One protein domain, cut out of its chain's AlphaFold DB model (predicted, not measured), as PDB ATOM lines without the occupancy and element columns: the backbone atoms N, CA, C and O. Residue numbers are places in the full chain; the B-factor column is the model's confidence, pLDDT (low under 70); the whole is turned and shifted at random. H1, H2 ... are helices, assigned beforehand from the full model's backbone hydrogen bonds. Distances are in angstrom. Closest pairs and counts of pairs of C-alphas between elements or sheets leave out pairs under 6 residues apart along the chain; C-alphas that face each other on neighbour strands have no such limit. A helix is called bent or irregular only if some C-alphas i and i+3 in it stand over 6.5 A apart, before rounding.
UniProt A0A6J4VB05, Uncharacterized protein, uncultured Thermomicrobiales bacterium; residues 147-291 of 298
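This is residues 147 to 291 of the 298 residues of an uncharacterized protein of uncultured Thermomicrobiales bacterium (UniProt A0A6J4VB05). The longest helix, H8, crosses H1 and H3 at one end of an elongated stack of helices. In the stack H1, H3 and H5 run side by side the same way, H2 and H4 run back alongside them, and H6 and H7 make the other end at a steep slant to H4 and H5. The printed part has 145 residues with eight named helices, H1 to H8 in chain order, and no named strand; its class is all helix. By its radius of gyration of the C-alphas, 15.4 A, it is compact, and its spans are 51 by 28 by 27 A.

Find C-alpha 271 at (227.003, 176.574, 238.969); from there H8, residues 271 to 291, runs 30.4 A to C-alpha 291 at (218.915, 165.822, 211.737). Go back to C-alpha 149 at (228.277, 178.345, 214.714), where H1, residues 149 to 162, begins and runs 19.6 A. Next come H2, residues 168 to 175, and H3, residues 181 to 197, 24.2 A long with a kink of 42 degrees near residue 191. H4 is residues 200 to 213, 20.4 A; H5 is 217 to 227, H6 is 231 to 240, and H7 is 247 to 259, 17.9 A. Three helices are irregular: C-alphas 151 and 154 of H1 are 7.1 A apart, 193 and 196 of H3 7.9 A, and 206 and 209 of H4 7.1 A.

Start at H8: its residues 277 to 285 touch residues 151 to 155 of H1, about perpendicular at 85 degrees, the closest C-alphas being those of Leu 155 and Val 281, 5.4 A apart. Its residues 273 to 277 touch residues 186 to 190 of H3, also at 85 degrees, closest at the C-alphas of Pro 189 and Asp 273, 6.9 A. H3 touches H5 at a shallow tilt of 18 degrees, the same way, with the C-alphas of Arg 195 and Cys 227 closest at 5.0 A. H4 and H5 are a hairpin at 9 degrees, closest at the C-alphas of Val 211 and Trp 217, 4.0 A. H2 and H3 are a hairpin too, at a steep tilt of 40 degrees, with the C-alphas of Leu 172 and Leu 187 closest at 7.0 A. H6 touches H4 at a steep tilt of 60 degrees, closest at the C-alphas of Ala 204 and Leu 237, 6.6 A. H7 touches H4 with the C-alphas of Ala 212 and Tyr 250 closest at 4.7 A. H6 and H8 are apart. Look at the backbone O and N atoms: every O i to N i+4 pair is within hydrogen-bond range in H2, H5, H6, H7 and H8, against 8 of 10 in H1, 9 of 13 in H3 and 5 of 10 in H4.

The farthest C-alphas, of Ala 248 and Thr 290, are 51.1 A apart. The printed part has no cut; the link from H7 to H8, 11 residues, is long. In the B-factor column the mean pLDDT of the printed part is 70.9, and 60 residues are under 70, among them 147 to 168 and 260 to 291; H8 has a mean of 46.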
ATOM      1  N   PHE A 147     224.780 184.172 214.585       56.28
ATOM      2  CA  PHE A 147     225.977 183.349 214.762       56.28
ATOM      3  C   PHE A 147     225.637 181.847 214.753       56.28
ATOM      4  O   PHE A 147     225.679 181.200 215.795       56.28
ATOM      5  N   PRO A 148     225.353 181.234 213.586       59.66
ATOM      6  CA  PRO A 148     224.922 179.830 213.506       59.66
ATOM      7  C   PRO A 148     225.917 178.817 214.098       59.66
ATOM      8  O   PRO A 148     225.527 177.742 214.546       59.66
ATOM      9  N   TRP A 149     227.210 179.161 214.122       62.69
ATOM     10  CA  TRP A 149     228.277 178.345 214.714       62.69
ATOM     11  C   TRP A 149     228.180 178.236 216.243       62.69
ATOM     12  O   TRP A 149     228.763 177.326 216.826       62.69
ATOM     13  N   TRP A 150     227.441 179.141 216.886       63.62
ATOM     14  CA  TRP A 150     227.304 179.237 218.334       63.62
ATOM     15  C   TRP A 150     226.742 177.962 218.967       63.62
ATOM     16  O   TRP A 150     227.300 177.458 219.937       63.62
ATOM     17  N   ARG A 151     225.665 177.412 218.392       59.12
ATOM     18  CA  ARG A 151     224.958 176.237 218.937       59.12
ATOM     19  C   ARG A 151     225.803 174.966 218.874       59.12
ATOM     20  O   ARG A 151     225.804 174.170 219.805       59.12
ATOM     21  N   ALA A 152     226.581 174.823 217.804       60.28
ATOM     22  CA  ALA A 152     227.431 173.659 217.589       60.28
ATOM     23  C   ALA A 152     228.741 173.701 218.383       60.28
ATOM     24  O   ALA A 152     229.381 172.666 218.566       60.28
ATOM     25  N   LEU A 153     229.167 174.881 218.845       60.22
ATOM     26  CA  LEU A 153     230.505 175.070 219.390       60.22
ATOM     27  C   LEU A 153     230.789 174.247 220.661       60.22
ATOM     28  O   LEU A 153     231.845 173.613 220.689       60.22
ATOM     29  N   PRO A 154     229.906 174.178 221.680       57.94
ATOM     30  CA  PRO A 154     230.158 173.348 222.860       57.94
ATOM     31  C   PRO A 154     230.368 171.872 222.505       57.94
ATOM     32  O   PRO A 154     231.307 171.246 222.994       57.94
ATOM     33  N   LEU A 155     229.550 171.336 221.594       54.41
ATOM     34  CA  LEU A 155     229.672 169.955 221.135       54.41
ATOM     35  C   LEU A 155     230.939 169.738 220.301       54.41
ATOM     36  O   LEU A 155     231.654 168.766 220.520       54.41
ATOM     37  N   GLN A 156     231.272 170.650 219.387       58.47
ATOM     38  CA  GLN A 156     232.517 170.573 218.613       58.47
ATOM     39  C   GLN A 156     233.755 170.618 219.513       58.47
ATOM     40  O   GLN A 156     234.727 169.908 219.269       58.47
ATOM     41  N   VAL A 157     233.731 171.433 220.568       55.72
ATOM     42  CA  VAL A 157     234.802 171.496 221.570       55.72
ATOM     43  C   VAL A 157     234.871 170.194 222.372       55.72
ATOM     44  O   VAL A 157     235.970 169.681 222.569       55.72
ATOM     45  N   ALA A 158     233.734 169.625 222.778       52.28
ATOM     46  CA  ALA A 158     233.682 168.336 223.469       52.28
ATOM     47  C   ALA A 158     234.230 167.188 222.600       52.28
ATOM     48  O   ALA A 158     235.070 166.421 223.063       52.28
ATOM     49  N   LEU A 159     233.844 167.124 221.323       49.06
ATOM     50  CA  LEU A 159     234.379 166.152 220.363       49.06
ATOM     51  C   LEU A 159     235.881 166.359 220.118       49.06
ATOM     52  O   LEU A 159     236.642 165.403 219.998       49.06
ATOM     53  N   ASN A 160     236.355 167.608 220.073       59.88
ATOM     54  CA  ASN A 160     237.789 167.886 219.982       59.88
ATOM     55  C   ASN A 160     238.557 167.378 221.222       59.88
ATOM     56  O   ASN A 160     239.679 166.900 221.076       59.88
ATOM     57  N   ILE A 161     237.966 167.455 222.423       53.66
ATOM     58  CA  ILE A 161     238.564 166.935 223.668       53.66
ATOM     59  C   ILE A 161     238.717 165.409 223.609       53.66
ATOM     60  O   ILE A 161     239.737 164.887 224.060       53.66
ATOM     61  N   THR A 162     237.741 164.696 223.036       51.28
ATOM     62  CA  THR A 162     237.798 163.232 222.871       51.28
ATOM     63  C   THR A 162     238.700 162.786 221.718       51.28
ATOM     64  O   THR A 162     238.971 161.596 221.585       51.28
ATOM     65  N   GLY A 163     239.210 163.722 220.909       49.19
ATOM     66  CA  GLY A 163     240.037 163.436 219.733       49.19
ATOM     67  C   GLY A 163     239.240 163.052 218.482       49.19
ATOM     68  O   GLY A 163     239.836 162.688 217.472       49.19
ATOM     69  N   GLU A 164     237.912 163.151 218.529       43.50
ATOM     70  CA  GLU A 164     236.998 162.764 217.444       43.50
ATOM     71  C   GLU A 164     236.493 163.971 216.633       43.50
ATOM     72  O   GLU A 164     235.898 163.822 215.565       43.50
ATOM     73  N   GLY A 165     236.723 165.187 217.131       55.25
ATOM     74  CA  GLY A 165     236.283 166.435 216.517       55.25
ATOM     75  C   GLY A 165     237.348 167.112 215.659       55.25
ATOM     76  O   GLY A 165     238.540 167.092 215.966       55.25
ATOM     77  N   ASN A 166     236.892 167.800 214.608       60.56
ATOM     78  CA  ASN A 166     237.698 168.742 213.839       60.56
ATOM     79  C   ASN A 166     237.114 170.158 213.954       60.56
ATOM     80  O   ASN A 166     235.922 170.378 213.753       60.56
ATOM     81  N   GLY A 167     237.976 171.144 214.220       69.62
ATOM     82  CA  GLY A 167     237.652 172.569 214.060       69.62
ATOM     83  C   GLY A 167     237.070 173.307 215.275       69.62
ATOM     84  O   GLY A 167     237.164 174.534 215.290       69.62
ATOM     85  N   GLY A 168     236.580 172.622 216.316       69.94
ATOM     86  CA  GLY A 168     235.981 173.273 217.496       69.94
ATOM     87  C   GLY A 168     236.911 174.277 218.187       69.94
ATOM     88  O   GLY A 168     236.541 175.426 218.425       69.94
ATOM     89  N   TYR A 169     238.173 173.896 218.414       80.00
ATOM     90  CA  TYR A 169     239.170 174.800 219.007       80.00
ATOM     91  C   TYR A 169     239.515 175.991 218.116       80.00
ATOM     92  O   TYR A 169     239.725 177.087 218.623       80.00
ATOM     93  N   ARG A 170     239.538 175.817 216.789       86.44
ATOM     94  CA  ARG A 170     239.823 176.917 215.857       86.44
ATOM     95  C   ARG A 170     238.735 177.986 215.935       86.44
ATOM     96  O   ARG A 170     239.057 179.171 216.009       86.44
ATOM     97  N   THR A 171     237.471 177.565 215.947       80.00
ATOM     98  CA  THR A 171     236.323 178.464 216.112       80.00
ATOM     99  C   THR A 171     236.346 179.133 217.482       80.00
ATOM    100  O   THR A 171     236.140 180.342 217.565       80.00
ATOM    101  N   LEU A 172     236.667 178.385 218.541       80.50
ATOM    102  CA  LEU A 172     236.807 178.933 219.886       80.50
ATOM    103  C   LEU A 172     237.890 180.024 219.929       80.50
ATOM    104  O   LEU A 172     237.584 181.160 220.274       80.50
ATOM    105  N   TYR A 173     239.118 179.729 219.489       91.38
ATOM    106  CA  TYR A 173     240.223 180.695 219.471       91.38
ATOM    107  C   TYR A 173     239.896 181.975 218.709       91.38
ATOM    108  O   TYR A 173     240.184 183.064 219.199       91.38
ATOM    109  N   GLY A 174     239.267 181.853 217.537       88.50
ATOM    110  CA  GLY A 174     238.911 183.006 216.710       88.50
ATOM    111  C   GLY A 174     237.918 183.964 217.370       88.50
ATOM    112  O   GLY A 174     237.832 185.114 216.952       88.50
ATOM    113  N   ASN A 175     237.194 183.518 218.401       83.62
ATOM    114  CA  ASN A 175     236.110 184.284 219.010       83.62
ATOM    115  C   ASN A 175     236.326 184.604 220.500       83.62
ATOM    116  O   ASN A 175     235.502 185.290 221.094       83.62
ATOM    117  N   LEU A 176     237.432 184.198 221.133       87.81
ATOM    118  CA  LEU A 176     237.654 184.509 222.557       87.81
ATOM    119  C   LEU A 176     237.763 186.018 222.853       87.81
ATOM    120  O   LEU A 176     237.397 186.443 223.947       87.81
ATOM    121  N   CYS A 177     238.178 186.830 221.875       89.06
ATOM    122  CA  CYS A 177     238.132 188.299 221.921       89.06
ATOM    123  C   CYS A 177     236.992 188.874 221.060       89.06
ATOM    124  O   CYS A 177     237.138 189.915 220.416       89.06
ATOM    125  N   HIS A 178     235.849 188.189 220.978       83.44
ATOM    126  CA  HIS A 178     234.725 188.681 220.184       83.44
ATOM    127  C   HIS A 178     234.318 190.098 220.624       83.44
ATOM    128  O   HIS A 178     234.302 190.349 221.827       83.44
ATOM    129  N   PRO A 179     233.956 191.032 219.724       79.62
ATOM    130  CA  PRO A 179     233.608 192.406 220.105       79.62
ATOM    131  C   PRO A 179     232.391 192.493 221.039       79.62
ATOM    132  O   PRO A 179     232.348 193.354 221.919       79.62
ATOM    133  N   HIS A 180     231.428 191.578 220.905       75.56
ATOM    134  CA  HIS A 180     230.257 191.518 221.786       75.56
ATOM    135  C   HIS A 180     230.563 190.837 223.121       75.56
ATOM    136  O   HIS A 180     231.000 189.690 223.167       75.56
ATOM    137  N   GLU A 181     230.268 191.535 224.215       73.56
ATOM    138  CA  GLU A 181     230.531 191.074 225.577       73.56
ATOM    139  C   GLU A 181     229.801 189.787 225.944       73.56
ATOM    140  O   GLU A 181     230.431 188.833 226.389       73.56
ATOM    141  N   ARG A 182     228.503 189.718 225.645       68.31
ATOM    142  CA  ARG A 182     227.682 188.522 225.879       68.31
ATOM    143  C   ARG A 182     228.243 187.281 225.187       68.31
ATOM    144  O   ARG A 182     228.186 186.190 225.750       68.31
ATOM    145  N   VAL A 183     228.840 187.456 224.005       71.94
ATOM    146  CA  VAL A 183     229.515 186.372 223.282       71.94
ATOM    147  C   VAL A 183     230.722 185.875 224.067       71.94
ATOM    148  O   VAL A 183     230.841 184.681 224.331       71.94
ATOM    149  N   ARG A 184     231.584 186.787 224.525       75.81
ATOM    150  CA  ARG A 184     232.742 186.426 225.355       75.81
ATOM    151  C   ARG A 184     232.325 185.742 226.658       75.81
ATOM    152  O   ARG A 184     232.950 184.750 227.027       75.81
ATOM    153  N   ALA A 185     231.263 186.221 227.306       70.62
ATOM    154  CA  ALA A 185     230.735 185.648 228.545       70.62
ATOM    155  C   ALA A 185     230.388 184.156 228.417       70.62
ATOM    156  O   ALA A 185     230.561 183.419 229.376       70.62
ATOM    157  N   HIS A 186     229.964 183.697 227.234       68.31
ATOM    158  CA  HIS A 186     229.665 182.283 226.978       68.31
ATOM    159  C   HIS A 186     230.886 181.488 226.496       68.31
ATOM    160  O   HIS A 186     231.056 180.321 226.845       68.31
ATOM    161  N   LEU A 187     231.766 182.108 225.706       75.19
ATOM    162  CA  LEU A 187     232.948 181.434 225.161       75.19
ATOM    163  C   LEU A 187     234.024 181.163 226.212       75.19
ATOM    164  O   LEU A 187     234.705 180.139 226.150       75.19
ATOM    165  N   LEU A 188     234.189 182.068 227.176       77.38
ATOM    166  CA  LEU A 188     235.212 181.945 228.209       77.38
ATOM    167  C   LEU A 188     234.975 180.735 229.142       77.38
ATOM    168  O   LEU A 188     235.934 179.996 229.372       77.38
ATOM    169  N   PRO A 189     233.746 180.441 229.612       71.25
ATOM    170  CA  PRO A 189     233.434 179.195 230.315       71.25
ATOM    171  C   PRO A 189     233.702 177.926 229.489       71.25
ATOM    172  O   PRO A 189     234.283 176.970 230.004       71.25
ATOM    173  N   ILE A 190     233.369 177.918 228.194       70.31
ATOM    174  CA  ILE A 190     233.675 176.783 227.299       70.31
ATOM    175  C   ILE A 190     235.195 176.572 227.207       70.31
ATOM    176  O   ILE A 190     235.687 175.447 227.332       70.31
ATOM    177  N   ALA A 191     235.960 177.654 227.042       78.62
ATOM    178  CA  ALA A 191     237.419 177.593 227.026       78.62
ATOM    179  C   ALA A 191     238.008 177.150 228.367       78.62
ATOM    180  O   ALA A 191     238.992 176.412 228.382       78.62
ATOM    181  N   TRP A 192     237.394 177.536 229.484       76.44
ATOM    182  CA  TRP A 192     237.783 177.053 230.803       76.44
ATOM    183  C   TRP A 192     237.635 175.535 230.916       76.44
ATOM    184  O   TRP A 192     238.561 174.864 231.371       76.44
ATOM    185  N   VAL A 193     236.518 174.961 230.462       66.69
ATOM    186  CA  VAL A 193     236.327 173.499 230.452       66.69
ATOM    187  C   VAL A 193     237.389 172.819 229.583       66.69
ATOM    188  O   VAL A 193     238.014 171.850 230.013       66.69
ATOM    189  N   ALA A 194     237.676 173.377 228.406       70.94
ATOM    190  CA  ALA A 194     238.659 172.829 227.475       70.94
ATOM    191  C   ALA A 194     240.128 173.112 227.843       70.94
ATOM    192  O   ALA A 194     241.016 172.579 227.181       70.94
ATOM    193  N   ARG A 195     240.415 173.912 228.882       80.00
ATOM    194  CA  ARG A 195     241.739 174.519 229.157       80.00
ATOM    195  C   ARG A 195     242.936 173.566 229.107       80.00
ATOM    196  O   ARG A 195     244.001 173.952 228.649       80.00
ATOM    197  N   ARG A 196     242.765 172.306 229.523       77.00
ATOM    198  CA  ARG A 196     243.841 171.290 229.514       77.00
ATOM    199  C   ARG A 196     244.236 170.809 228.116       77.00
ATOM    200  O   ARG A 196     245.270 170.168 227.966       77.00
ATOM    201  N   HIS A 197     243.415 171.107 227.120       75.94
ATOM    202  CA  HIS A 197     243.603 170.726 225.723       75.94
ATOM    203  C   HIS A 197     243.921 171.931 224.831       75.94
ATOM    204  O   HIS A 197     244.161 171.762 223.637       75.94
ATOM    205  N   LEU A 198     243.917 173.145 225.390       85.25
ATOM    206  CA  LEU A 198     244.200 174.367 224.652       85.25
ATOM    207  C   LEU A 198     245.688 174.729 224.751       85.25
ATOM    208  O   LEU A 198     246.296 174.655 225.814       85.25
ATOM    209  N   ASP A 199     246.258 175.185 223.638       93.12
ATOM    210  CA  ASP A 199     247.599 175.767 223.596       93.12
ATOM    211  C   ASP A 199     247.640 177.153 224.266       93.12
ATOM    212  O   ASP A 199     246.903 178.068 223.886       93.12
ATOM    213  N   ALA A 200     248.534 177.319 225.244       92.50
ATOM    214  CA  ALA A 200     248.629 178.527 226.062       92.50
ATOM    215  C   ALA A 200     249.004 179.779 225.256       92.50
ATOM    216  O   ALA A 200     248.441 180.845 225.498       92.50
ATOM    217  N   GLU A 201     249.917 179.675 224.285       95.56
ATOM    218  CA  GLU A 201     250.329 180.824 223.463       95.56
ATOM    219  C   GLU A 201     249.179 181.329 222.590       95.56
ATOM    220  O   GLU A 201     248.946 182.535 222.456       95.56
ATOM    221  N   THR A 202     248.427 180.402 222.005       95.69
ATOM    222  CA  THR A 202     247.263 180.725 221.185       95.69
ATOM    223  C   THR A 202     246.140 181.322 222.027       95.69
ATOM    224  O   THR A 202     245.577 182.343 221.631       95.69
ATOM    225  N   VAL A 203     245.880 180.773 223.219       93.94
ATOM    226  CA  VAL A 203     244.942 181.373 224.183       93.94
ATOM    227  C   VAL A 203     245.390 182.776 224.577       93.94
ATOM    228  O   VAL A 203     244.571 183.688 224.535       93.94
ATOM    229  N   ALA A 204     246.671 182.988 224.896       94.44
ATOM    230  CA  ALA A 204     247.194 184.291 225.313       94.44
ATOM    231  C   ALA A 204     246.899 185.377 224.274       94.44
ATOM    232  O   ALA A 204     246.321 186.414 224.604       94.44
ATOM    233  N   ARG A 205     247.208 185.110 223.000       93.31
ATOM    234  CA  ARG A 205     246.894 186.031 221.895       93.31
ATOM    235  C   ARG A 205     245.399 186.331 221.791       93.31
ATOM    236  O   ARG A 205     245.029 187.447 221.442       93.31
ATOM    237  N   ALA A 206     244.557 185.348 222.101       92.75
ATOM    238  CA  ALA A 206     243.115 185.446 221.955       92.75
ATOM    239  C   ALA A 206     242.393 186.073 223.164       92.75
ATOM    240  O   ALA A 206     241.306 186.602 222.979       92.75
ATOM    241  N   VAL A 207     242.941 186.031 224.386       92.06
ATOM    242  CA  VAL A 207     242.233 186.510 225.599       92.06
ATOM    243  C   VAL A 207     242.849 187.752 226.237       92.06
ATOM    244  O   VAL A 207     242.142 188.502 226.908       92.06
ATOM    245  N   LEU A 208     244.144 188.020 226.041       91.81
ATOM    246  CA  LEU A 208     244.800 189.183 226.650       91.81
ATOM    247  C   LEU A 208     244.222 190.544 226.217       91.81
ATOM    248  O   LEU A 208     244.187 191.443 227.064       91.81
ATOM    249  N   PRO A 209     243.676 190.726 224.998       90.19
ATOM    250  CA  PRO A 209     242.987 191.973 224.670       90.19
ATOM    251  C   PRO A 209     241.719 192.225 225.512       90.19
ATOM    252  O   PRO A 209     241.411 193.382 225.816       90.19
ATOM    253  N   ASN A 210     241.031 191.175 225.986       85.88
ATOM    254  CA  ASN A 210     239.879 191.320 226.891       85.88
ATOM    255  C   ASN A 210     240.288 191.913 228.243       85.88
ATOM    256  O   ASN A 210     239.515 192.639 228.873       85.88
ATOM    257  N   VAL A 211     241.511 191.620 228.692       84.31
ATOM    258  CA  VAL A 211     242.030 192.046 229.999       84.31
ATOM    259  C   VAL A 211     242.184 193.562 230.067       84.31
ATOM    260  O   VAL A 211     241.951 194.161 231.115       84.31
ATOM    261  N   ALA A 212     242.524 194.192 228.942       72.88
ATOM    262  CA  ALA A 212     242.701 195.636 228.844       72.88
ATOM    263  C   ALA A 212     241.380 196.412 228.675       72.88
ATOM    264  O   ALA A 212     241.367 197.622 228.894       72.88
ATOM    265  N   SER A 213     240.282 195.752 228.280       67.88
ATOM    266  CA  SER A 213     239.114 196.450 227.715       67.88
ATOM    267  C   SER A 213     237.739 196.047 228.259       67.88
ATOM    268  O   SER A 213     236.771 196.733 227.951       67.88
ATOM    269  N   THR A 214     237.611 194.981 229.060       64.50
ATOM    270  CA  THR A 214     236.285 194.394 229.377       64.50
ATOM    271  C   THR A 214     236.061 194.121 230.868       64.50
ATOM    272  O   THR A 214     237.016 194.149 231.660       64.50
ATOM    273  N   GLU A 215     234.808 193.828 231.245       74.56
ATOM    274  CA  GLU A 215     234.419 193.331 232.577       74.56
ATOM    275  C   GLU A 215     234.884 191.877 232.811       74.56
ATOM    276  O   GLU A 215     235.145 191.475 233.941       74.56
ATOM    277  N   HIS A 216     235.126 191.109 231.742       73.81
ATOM    278  CA  HIS A 216     235.564 189.703 231.790       73.81
ATOM    279  C   HIS A 216     237.083 189.503 231.897       73.81
ATOM    280  O   HIS A 216     237.619 188.445 231.538       73.81
ATOM    281  N   TRP A 217     237.813 190.515 232.366       84.50
ATOM    282  CA  TRP A 217     239.271 190.457 232.476       84.50
ATOM    283  C   TRP A 217     239.736 189.331 233.411       84.50
ATOM    284  O   TRP A 217     240.701 188.636 233.090       84.50
ATOM    285  N   ALA A 218     239.023 189.110 234.520       80.50
ATOM    286  CA  ALA A 218     239.361 188.087 235.506       80.50
ATOM    287  C   ALA A 218     239.214 186.679 234.915       80.50
ATOM    288  O   ALA A 218     240.147 185.881 234.973       80.50
ATOM    289  N   THR A 219     238.089 186.406 234.248       79.31
ATOM    290  CA  THR A 219     237.840 185.134 233.558       79.31
ATOM    291  C   THR A 219     238.857 184.882 232.445       79.31
ATOM    292  O   THR A 219     239.346 183.769 232.282       79.31
ATOM    293  N   SER A 220     239.218 185.923 231.693       88.06
ATOM    294  CA  SER A 220     240.201 185.826 230.607       88.06
ATOM    295  C   SER A 220     241.591 185.443 231.125       88.06
ATOM    296  O   SER A 220     242.229 184.542 230.578       88.06
ATOM    297  N   LEU A 221     242.046 186.079 232.212       87.38
ATOM    298  CA  LEU A 221     243.293 185.698 232.885       87.38
ATOM    299  C   LEU A 221     243.200 184.298 233.489       87.38
ATOM    300  O   LEU A 221     244.189 183.565 233.456       87.38
ATOM    301  N   ALA A 222     242.021 183.910 233.982       82.69
ATOM    302  CA  ALA A 222     241.812 182.582 234.522       82.69
ATOM    303  C   ALA A 222     242.001 181.499 233.459       82.69
ATOM    304  O   ALA A 222     242.849 180.623 233.622       82.69
ATOM    305  N   VAL A 223     241.289 181.614 232.335       84.25
ATOM    306  CA  VAL A 223     241.423 180.707 231.187       84.25
ATOM    307  C   VAL A 223     242.881 180.599 230.745       84.25
ATOM    308  O   VAL A 223     243.383 179.484 230.615       84.25
ATOM    309  N   LEU A 224     243.589 181.724 230.586       91.50
ATOM    310  CA  LEU A 224     245.002 181.707 230.196       91.50
ATOM    311  C   LEU A 224     245.874 180.945 231.199       91.50
ATOM    312  O   LEU A 224     246.609 180.038 230.808       91.50
ATOM    313  N   ARG A 225     245.786 181.279 232.488       86.44
ATOM    314  CA  ARG A 225     246.581 180.615 233.529       86.44
ATOM    315  C   ARG A 225     246.282 179.121 233.596       86.44
ATOM    316  O   ARG A 225     247.202 178.328 233.731       86.44
ATOM    317  N   GLY A 226     245.019 178.731 233.419       83.62
ATOM    318  CA  GLY A 226     244.590 177.333 233.378       83.62
ATOM    319  C   GLY A 226     245.126 176.524 232.188       83.62
ATOM    320  O   GLY A 226     245.117 175.296 232.257       83.62
ATOM    321  N   CYS A 227     245.590 177.190 231.125       87.00
ATOM    322  CA  CYS A 227     246.260 176.558 229.981       87.00
ATOM    323  C   CYS A 227     247.791 176.507 230.147       87.00
ATOM    324  O   CYS A 227     248.468 175.763 229.438       87.00
ATOM    325  N   CYS A 228     248.358 177.308 231.054       87.44
ATOM    326  CA  CYS A 228     249.798 177.362 231.291       87.44
ATOM    327  C   CYS A 228     250.267 176.151 232.112       87.44
ATOM    328  O   CYS A 228     249.570 175.659 232.996       87.44
ATOM    329  N   ARG A 229     251.488 175.682 231.839       87.44
ATOM    330  CA  ARG A 229     252.130 174.574 232.567       87.44
ATOM    331  C   ARG A 229     252.741 175.015 233.895       87.44
ATOM    332  O   ARG A 229     252.965 174.181 234.766       87.44
ATOM    333  N   SER A 230     253.045 176.303 234.028       86.81
ATOM    334  CA  SER A 230     253.632 176.908 235.221       86.81
ATOM    335  C   SER A 230     253.224 178.376 235.354       86.81
ATOM    336  O   SER A 230     252.798 179.010 234.385       86.81
ATOM    337  N   GLU A 231     253.402 178.921 236.557       85.81
ATOM    338  CA  GLU A 231     253.242 180.355 236.823       85.81
ATOM    339  C   GLU A 231     254.229 181.200 236.019       85.81
ATOM    340  O   GLU A 231     253.834 182.209 235.445       85.81
ATOM    341  N   ASP A 232     255.479 180.751 235.885       91.25
ATOM    342  CA  ASP A 232     256.492 181.467 235.103       91.25
ATOM    343  C   ASP A 232     256.061 181.642 233.645       91.25
ATOM    344  O   ASP A 232     256.220 182.719 233.071       91.25
ATOM    345  N   GLN A 233     255.453 180.607 233.050       92.12
ATOM    346  CA  GLN A 233     254.910 180.692 231.697       92.12
ATOM    347  C   GLN A 233     253.757 181.701 231.622       92.12
ATOM    348  O   GLN A 233     253.684 182.489 230.681       92.12
ATOM    349  N   PHE A 234     252.863 181.707 232.613       91.56
ATOM    350  CA  PHE A 234     251.765 182.671 232.684       91.56
ATOM    351  C   PHE A 234     252.281 184.118 232.800       91.56
ATOM    352  O   PHE A 234     251.824 185.008 232.072       91.56
ATOM    353  N   THR A 235     253.260 184.360 233.674       91.00
ATOM    354  CA  THR A 235     253.899 185.671 233.852       91.00
ATOM    355  C   THR A 235     254.632 186.124 232.591       91.00
ATOM    356  O   THR A 235     254.502 187.280 232.193       91.00
ATOM    357  N   ASP A 236     255.354 185.231 231.918       93.94
ATOM    358  CA  ASP A 236     256.040 185.539 230.661       93.94
ATOM    359  C   ASP A 236     255.048 185.910 229.543       93.94
ATOM    360  O   ASP A 236     255.182 186.966 228.918       93.94
ATOM    361  N   LEU A 237     253.991 185.116 229.340       93.88
ATOM    362  CA  LEU A 237     252.981 185.382 228.306       93.88
ATOM    363  C   LEU A 237     252.224 186.695 228.537       93.88
ATOM    364  O   LEU A 237     252.018 187.464 227.596       93.88
ATOM    365  N   THR A 238     251.834 186.980 229.781       92.25
ATOM    366  CA  THR A 238     251.193 188.258 230.139       92.25
ATOM    367  C   THR A 238     252.169 189.434 230.022       92.25
ATOM    368  O   THR A 238     251.801 190.496 229.528       92.25
ATOM    369  N   GLY A 239     253.441 189.254 230.384       89.88
ATOM    370  CA  GLY A 239     254.463 190.298 230.289       89.88
ATOM    371  C   GLY A 239     254.818 190.711 228.854       89.88
ATOM    372  O   GLY A 239     255.164 191.874 228.618       89.88
ATOM    373  N   ARG A 240     254.717 189.780 227.894       91.38
ATOM    374  CA  ARG A 240     254.981 190.026 226.464       91.38
ATOM    375  C   ARG A 240     253.903 190.868 225.789       91.38
ATOM    376  O   ARG A 240     254.209 191.598 224.847       91.38
ATOM    377  N   TYR A 241     252.655 190.776 226.241       89.88
ATOM    378  CA  TYR A 241     251.561 191.534 225.646       89.88
ATOM    379  C   TYR A 241     251.588 192.995 226.110       89.88
ATOM    380  O   TYR A 241     251.647 193.308 227.301       89.88
ATOM    381  N   ARG A 242     251.550 193.914 225.144       84.69
ATOM    382  CA  ARG A 242     251.573 195.361 225.369       84.69
ATOM    383  C   ARG A 242     250.355 195.971 224.678       84.69
ATOM    384  O   ARG A 242     250.397 196.133 223.464       84.69
ATOM    385  N   PRO A 243     249.260 196.251 225.403       81.56
ATOM    386  CA  PRO A 243     248.109 196.893 224.790       81.56
ATOM    387  C   PRO A 243     248.396 198.380 224.553       81.56
ATOM    388  O   PRO A 243     248.931 199.057 225.434       81.56
ATOM    389  N   ASP A 244     248.007 198.883 223.380       76.81
ATOM    390  CA  ASP A 244     248.189 200.292 223.005       76.81
ATOM    391  C   ASP A 244     247.301 201.225 223.847       76.81
ATOM    392  O   ASP A 244     247.737 202.277 224.315       76.81
ATOM    393  N   ALA A 245     246.054 200.811 224.094       67.44
ATOM    394  CA  ALA A 245     245.108 201.490 224.976       67.44
ATOM    395  C   ALA A 245     245.010 200.776 226.335       67.44
ATOM    396  O   ALA A 245     245.155 199.558 226.424       67.44
ATOM    397  N   SER A 246     244.732 201.523 227.408       79.94
ATOM    398  CA  SER A 246     244.502 200.967 228.756       79.94
ATOM    399  C   SER A 246     245.690 200.193 229.359       79.94
ATOM    400  O   SER A 246     245.503 199.312 230.198       79.94
ATOM    401  N   ALA A 247     246.929 200.542 228.987       82.00
ATOM    402  CA  ALA A 247     248.148 199.882 229.469       82.00
ATOM    403  C   ALA A 247     248.306 199.890 231.001       82.00
ATOM    404  O   ALA A 247     248.792 198.910 231.569       82.00
ATOM    405  N   ALA A 248     247.879 200.967 231.669       82.88
ATOM    406  CA  ALA A 248     247.870 201.049 233.131       82.88
ATOM    407  C   ALA A 248     246.899 200.023 233.738       82.88
ATOM    408  O   ALA A 248     247.310 199.184 234.530       82.88
ATOM    409  N   LEU A 249     245.650 200.004 233.261       83.94
ATOM    410  CA  LEU A 249     244.617 199.081 233.734       83.94
ATOM    411  C   LEU A 249     244.994 197.613 233.489       83.94
ATOM    412  O   LEU A 249     244.793 196.760 234.351       83.94
ATOM    413  N   TYR A 250     245.570 197.315 232.324       87.00
ATOM    414  CA  TYR A 250     246.096 195.989 232.012       87.00
ATOM    415  C   TYR A 250     247.203 195.568 232.987       87.00
ATOM    416  O   TYR A 250     247.189 194.444 233.496       87.00
ATOM    417  N   ARG A 251     248.153 196.471 233.268       85.19
ATOM    418  CA  ARG A 251     249.243 196.219 234.215       85.19
ATOM    419  C   ARG A 251     248.698 195.962 235.616       85.19
ATOM    420  O   ARG A 251     249.088 194.978 236.227       85.19
ATOM    421  N   ASP A 252     247.766 196.779 236.090       85.06
ATOM    422  CA  ASP A 252     247.193 196.628 237.430       85.06
ATOM    423  C   ASP A 252     246.466 195.285 237.580       85.06
ATOM    424  O   ASP A 252     246.665 194.566 238.560       85.06
ATOM    425  N   ARG A 253     245.684 194.890 236.568       84.38
ATOM    426  CA  ARG A 253     244.951 193.613 236.537       84.38
ATOM    427  C   ARG A 253     245.875 192.397 236.471       84.38
ATOM    428  O   ARG A 253     245.645 191.413 237.169       84.38
ATOM    429  N   THR A 254     246.927 192.451 235.654       83.06
ATOM    430  CA  THR A 254     247.913 191.360 235.550       83.06
ATOM    431  C   THR A 254     248.773 191.248 236.803       83.06
ATOM    432  O   THR A 254     248.947 190.143 237.311       83.06
ATOM    433  N   VAL A 255     249.231 192.370 237.368       83.88
ATOM    434  CA  VAL A 255     249.933 192.397 238.660       83.88
ATOM    435  C   VAL A 255     249.039 191.828 239.753       83.88
ATOM    436  O   VAL A 255     249.487 190.951 240.480       83.88
ATOM    437  N   SER A 256     247.773 192.249 239.829       80.50
ATOM    438  CA  SER A 256     246.802 191.709 240.788       80.50
ATOM    439  C   SER A 256     246.635 190.191 240.650       80.50
ATOM    440  O   SER A 256     246.660 189.481 241.655       80.50
ATOM    441  N   ALA A 257     246.542 189.663 239.426       74.62
ATOM    442  CA  ALA A 257     246.434 188.224 239.179       74.62
ATOM    443  C   ALA A 257     247.703 187.432 239.555       74.62
ATOM    444  O   ALA A 257     247.603 186.280 239.978       74.62
ATOM    445  N   ILE A 258     248.886 188.038 239.408       79.50
ATOM    446  CA  ILE A 258     250.174 187.428 239.772       79.50
ATOM    447  C   ILE A 258     250.370 187.450 241.296       79.50
ATOM    448  O   ILE A 258     250.695 186.426 241.890       79.50
ATOM    449  N   THR A 259     250.156 188.602 241.941       75.38
ATOM    450  CA  THR A 259     250.465 188.810 243.367       75.38
ATOM    451  C   THR A 259     249.459 188.170 244.300       75.38
ATOM    452  O   THR A 259     249.836 187.729 245.383       75.38
ATOM    453  N   SER A 260     248.186 188.106 243.904       66.44
ATOM    454  CA  SER A 260     247.150 187.553 244.771       66.44
ATOM    455  C   SER A 260     247.394 186.084 245.098       66.44
ATOM    456  O   SER A 260     246.915 185.648 246.140       66.44
ATOM    457  N   GLY A 261     248.105 185.313 244.256       52.25
ATOM    458  CA  GLY A 261     248.394 183.877 244.452       52.25
ATOM    459  C   GLY A 261     247.157 182.977 244.629       52.25
ATOM    460  O   GLY A 261     247.258 181.755 244.619       52.25
ATOM    461  N   SER A 262     245.982 183.584 244.755       42.75
ATOM    462  CA  SER A 262     244.760 183.038 245.304       42.75
ATOM    463  C   SER A 262     243.736 182.993 244.182       42.75
ATOM    464  O   SER A 262     243.432 184.000 243.552       42.75
ATOM    465  N   SER A 263     243.238 181.783 243.939       43.75
ATOM    466  CA  SER A 263     241.948 181.493 243.310       43.75
ATOM    467  C   SER A 263     241.692 181.920 241.858       43.75
ATOM    468  O   SER A 263     240.538 181.984 241.444       43.75
ATOM    469  N   ILE A 264     242.702 181.976 240.987       45.69
ATOM    470  CA  ILE A 264     242.403 181.661 239.573       45.69
ATOM    471  C   ILE A 264     241.989 180.179 239.416       45.69
ATOM    472  O   ILE A 264     241.186 179.851 238.549       45.69
ATOM    473  N   GLN A 265     242.397 179.298 240.341       39.47
ATOM    474  CA  GLN A 265     241.728 178.002 240.554       39.47
ATOM    475  C   GLN A 265     240.249 178.136 240.982       39.47
ATOM    476  O   GLN A 265     239.498 177.176 240.868       39.47
ATOM    477  N   GLY A 266     239.836 179.310 241.468       37.78
ATOM    478  CA  GLY A 266     238.502 179.631 241.971       37.78
ATOM    479  C   GLY A 266     237.609 180.386 240.989       37.78
ATOM    480  O   GLY A 266     236.486 180.712 241.362       37.78
ATOM    481  N   TYR A 267     238.018 180.578 239.727       47.00
ATOM    482  CA  TYR A 267     237.017 180.673 238.662       47.00
ATOM    483  C   TYR A 267     236.492 179.260 238.379       47.00
ATOM    484  O   TYR A 267     236.721 178.665 237.330       47.00
ATOM    485  N   VAL A 268     235.812 178.686 239.370       45.75
ATOM    486  CA  VAL A 268     234.819 177.655 239.102       45.75
ATOM    487  C   VAL A 268     233.759 178.420 238.329       45.75
ATOM    488  O   VAL A 268     233.169 179.348 238.885       45.75
ATOM    489  N   ALA A 269     233.604 178.130 237.033       46.31
ATOM    490  CA  ALA A 269     232.455 178.617 236.276       46.31
ATOM    491  C   ALA A 269     231.238 178.471 237.195       46.31
ATOM    492  O   ALA A 269     231.102 177.425 237.841       46.31
ATOM    493  N   SER A 270     230.465 179.543 237.381       45.34
ATOM    494  CA  SER A 270     229.424 179.514 238.402       45.34
ATOM    495  C   SER A 270     228.540 178.284 238.160       45.34
ATOM    496  O   SER A 270     228.413 177.833 237.016       45.34
ATOM    497  N   PRO A 271     227.911 177.697 239.190       40.78
ATOM    498  CA  PRO A 271     227.003 176.574 238.969       40.78
ATOM    499  C   PRO A 271     225.940 176.864 237.892       40.78
ATOM    500  O   PRO A 271     225.459 175.933 237.254       40.78
ATOM    501  N   GLY A 272     225.598 178.139 237.660       45.94
ATOM    502  CA  GLY A 272     224.797 178.589 236.518       45.94
ATOM    503  C   GLY A 272     225.511 178.428 235.171       45.94
ATOM    504  O   GLY A 272     224.977 177.761 234.292       45.94
ATOM    505  N   ASP A 273     226.738 178.935 235.038       47.47
ATOM    506  CA  ASP A 273     227.536 178.840 233.803       47.47
ATOM    507  C   ASP A 273     227.787 177.382 233.381       47.47
ATOM    508  O   ASP A 273     227.726 177.047 232.199       47.47
ATOM    509  N   LEU A 274     228.036 176.486 234.343       46.16
ATOM    510  CA  LEU A 274     228.213 175.056 234.066       46.16
ATOM    511  C   LEU A 274     226.914 174.394 233.591       46.16
ATOM    512  O   LEU A 274     226.945 173.606 232.646       46.16
ATOM    513  N   ARG A 275     225.770 174.744 234.198       48.50
ATOM    514  CA  ARG A 275     224.443 174.276 233.760       48.50
ATOM    515  C   ARG A 275     224.087 174.795 232.369       48.50
ATOM    516  O   ARG A 275     223.441 174.083 231.604       48.50
ATOM    517  N   ASP A 276     224.518 176.005 232.027       50.16
ATOM    518  CA  ASP A 276     224.295 176.585 230.705       50.16
ATOM    519  C   ASP A 276     225.113 175.875 229.624       50.16
ATOM    520  O   ASP A 276     224.558 175.511 228.587       50.16
ATOM    521  N   ILE A 277     226.389 175.573 229.894       46.91
ATOM    522  CA  ILE A 277     227.212 174.738 229.004       46.91
ATOM    523  C   ILE A 277     226.586 173.347 228.846       46.91
ATOM    524  O   ILE A 277     226.474 172.850 227.726       46.91
ATOM    525  N   GLU A 278     226.157 172.725 229.947       47.75
ATOM    526  CA  GLU A 278     225.528 171.402 229.937       47.75
ATOM    527  C   GLU A 278     224.252 171.384 229.087       47.75
ATOM    528  O   GLU A 278     224.081 170.507 228.237       47.75
ATOM    529  N   ARG A 279     223.374 172.374 229.279       53.34
ATOM    530  CA  ARG A 279     222.153 172.549 228.488       53.34
ATOM    531  C   ARG A 279     222.477 172.711 227.004       53.34
ATOM    532  O   ARG A 279     221.903 171.995 226.195       53.34
ATOM    533  N   CYS A 280     223.437 173.565 226.645       48.09
ATOM    534  CA  CYS A 280     223.814 173.762 225.245       48.09
ATOM    535  C   CYS A 280     224.396 172.494 224.596       48.09
ATOM    536  O   CYS A 280     224.040 172.175 223.464       48.09
ATOM    537  N   VAL A 281     225.260 171.748 225.297       44.78
ATOM    538  CA  VAL A 281     225.789 170.465 224.796       44.78
ATOM    539  C   VAL A 281     224.650 169.462 224.601       44.78
ATOM    540  O   VAL A 281     224.589 168.796 223.569       44.78
ATOM    541  N   ARG A 282     223.725 169.378 225.563       48.09
ATOM    542  CA  ARG A 282     222.560 168.487 225.504       48.09
ATOM    543  C   ARG A 282     221.649 168.817 224.322       48.09
ATOM    544  O   ARG A 282     221.309 167.919 223.556       48.09
ATOM    545  N   ASP A 283     221.289 170.084 224.151       47.44
ATOM    546  CA  ASP A 283     220.400 170.544 223.081       47.44
ATOM    547  C   ASP A 283     221.008 170.291 221.692       47.44
ATOM    548  O   ASP A 283     220.315 169.866 220.766       47.44
ATOM    549  N   GLU A 284     222.322 170.472 221.548       45.91
ATOM    550  CA  GLU A 284     223.018 170.236 220.284       45.91
ATOM    551  C   GLU A 284     223.152 168.740 219.952       45.91
ATOM    552  O   GLU A 284     222.938 168.346 218.804       45.91
ATOM    553  N   VAL A 285     223.429 167.884 220.944       43.56
ATOM    554  CA  VAL A 285     223.412 166.417 220.767       43.56
ATOM    555  C   VAL A 285     222.032 165.946 220.300       43.56
ATOM    556  O   VAL A 285     221.934 165.158 219.358       43.56
ATOM    557  N   LEU A 286     220.960 166.477 220.897       46.62
ATOM    558  CA  LEU A 286     219.581 166.181 220.498       46.62
ATOM    559  C   LEU A 286     219.274 166.669 219.073       46.62
ATOM    560  O   LEU A 286     218.603 165.978 218.303       46.62
ATOM    561  N   ARG A 287     219.795 167.834 218.677       47.59
ATOM    562  CA  ARG A 287     219.636 168.361 217.316       47.59
ATOM    563  C   ARG A 287     220.347 167.492 216.279       47.59
ATOM    564  O   ARG A 287     219.767 167.193 215.237       47.59
ATOM    565  N   ILE A 288     221.585 167.072 216.539       42.94
ATOM    566  CA  ILE A 288     222.324 166.185 215.625       42.94
ATOM    567  C   ILE A 288     221.611 164.838 215.502       42.94
ATOM    568  O   ILE A 288     221.365 164.385 214.387       42.94
ATOM    569  N   ALA A 289     221.177 164.253 216.620       41.59
ATOM    570  CA  ALA A 289     220.433 162.993 216.623       41.59
ATOM    571  C   ALA A 289     219.116 163.057 215.821       41.59
ATOM    572  O   ALA A 289     218.669 162.044 215.294       41.59
ATOM    573  N   THR A 290     218.510 164.242 215.688       43.69
ATOM    574  CA  THR A 290     217.245 164.457 214.959       43.69
ATOM    575  C   THR A 290     217.416 164.937 213.515       43.69
ATOM    576  O   THR A 290     216.436 164.965 212.771       43.69
ATOM    577  N   THR A 291     218.631 165.310 213.094       38.41
ATOM    578  CA  THR A 291     218.915 165.822 211.737       38.41
ATOM    579  C   THR A 291     219.646 164.838 210.829       38.41
ATOM    580  O   THR A 291     219.744 165.105 209.631       38.41
TER     581      THR A 291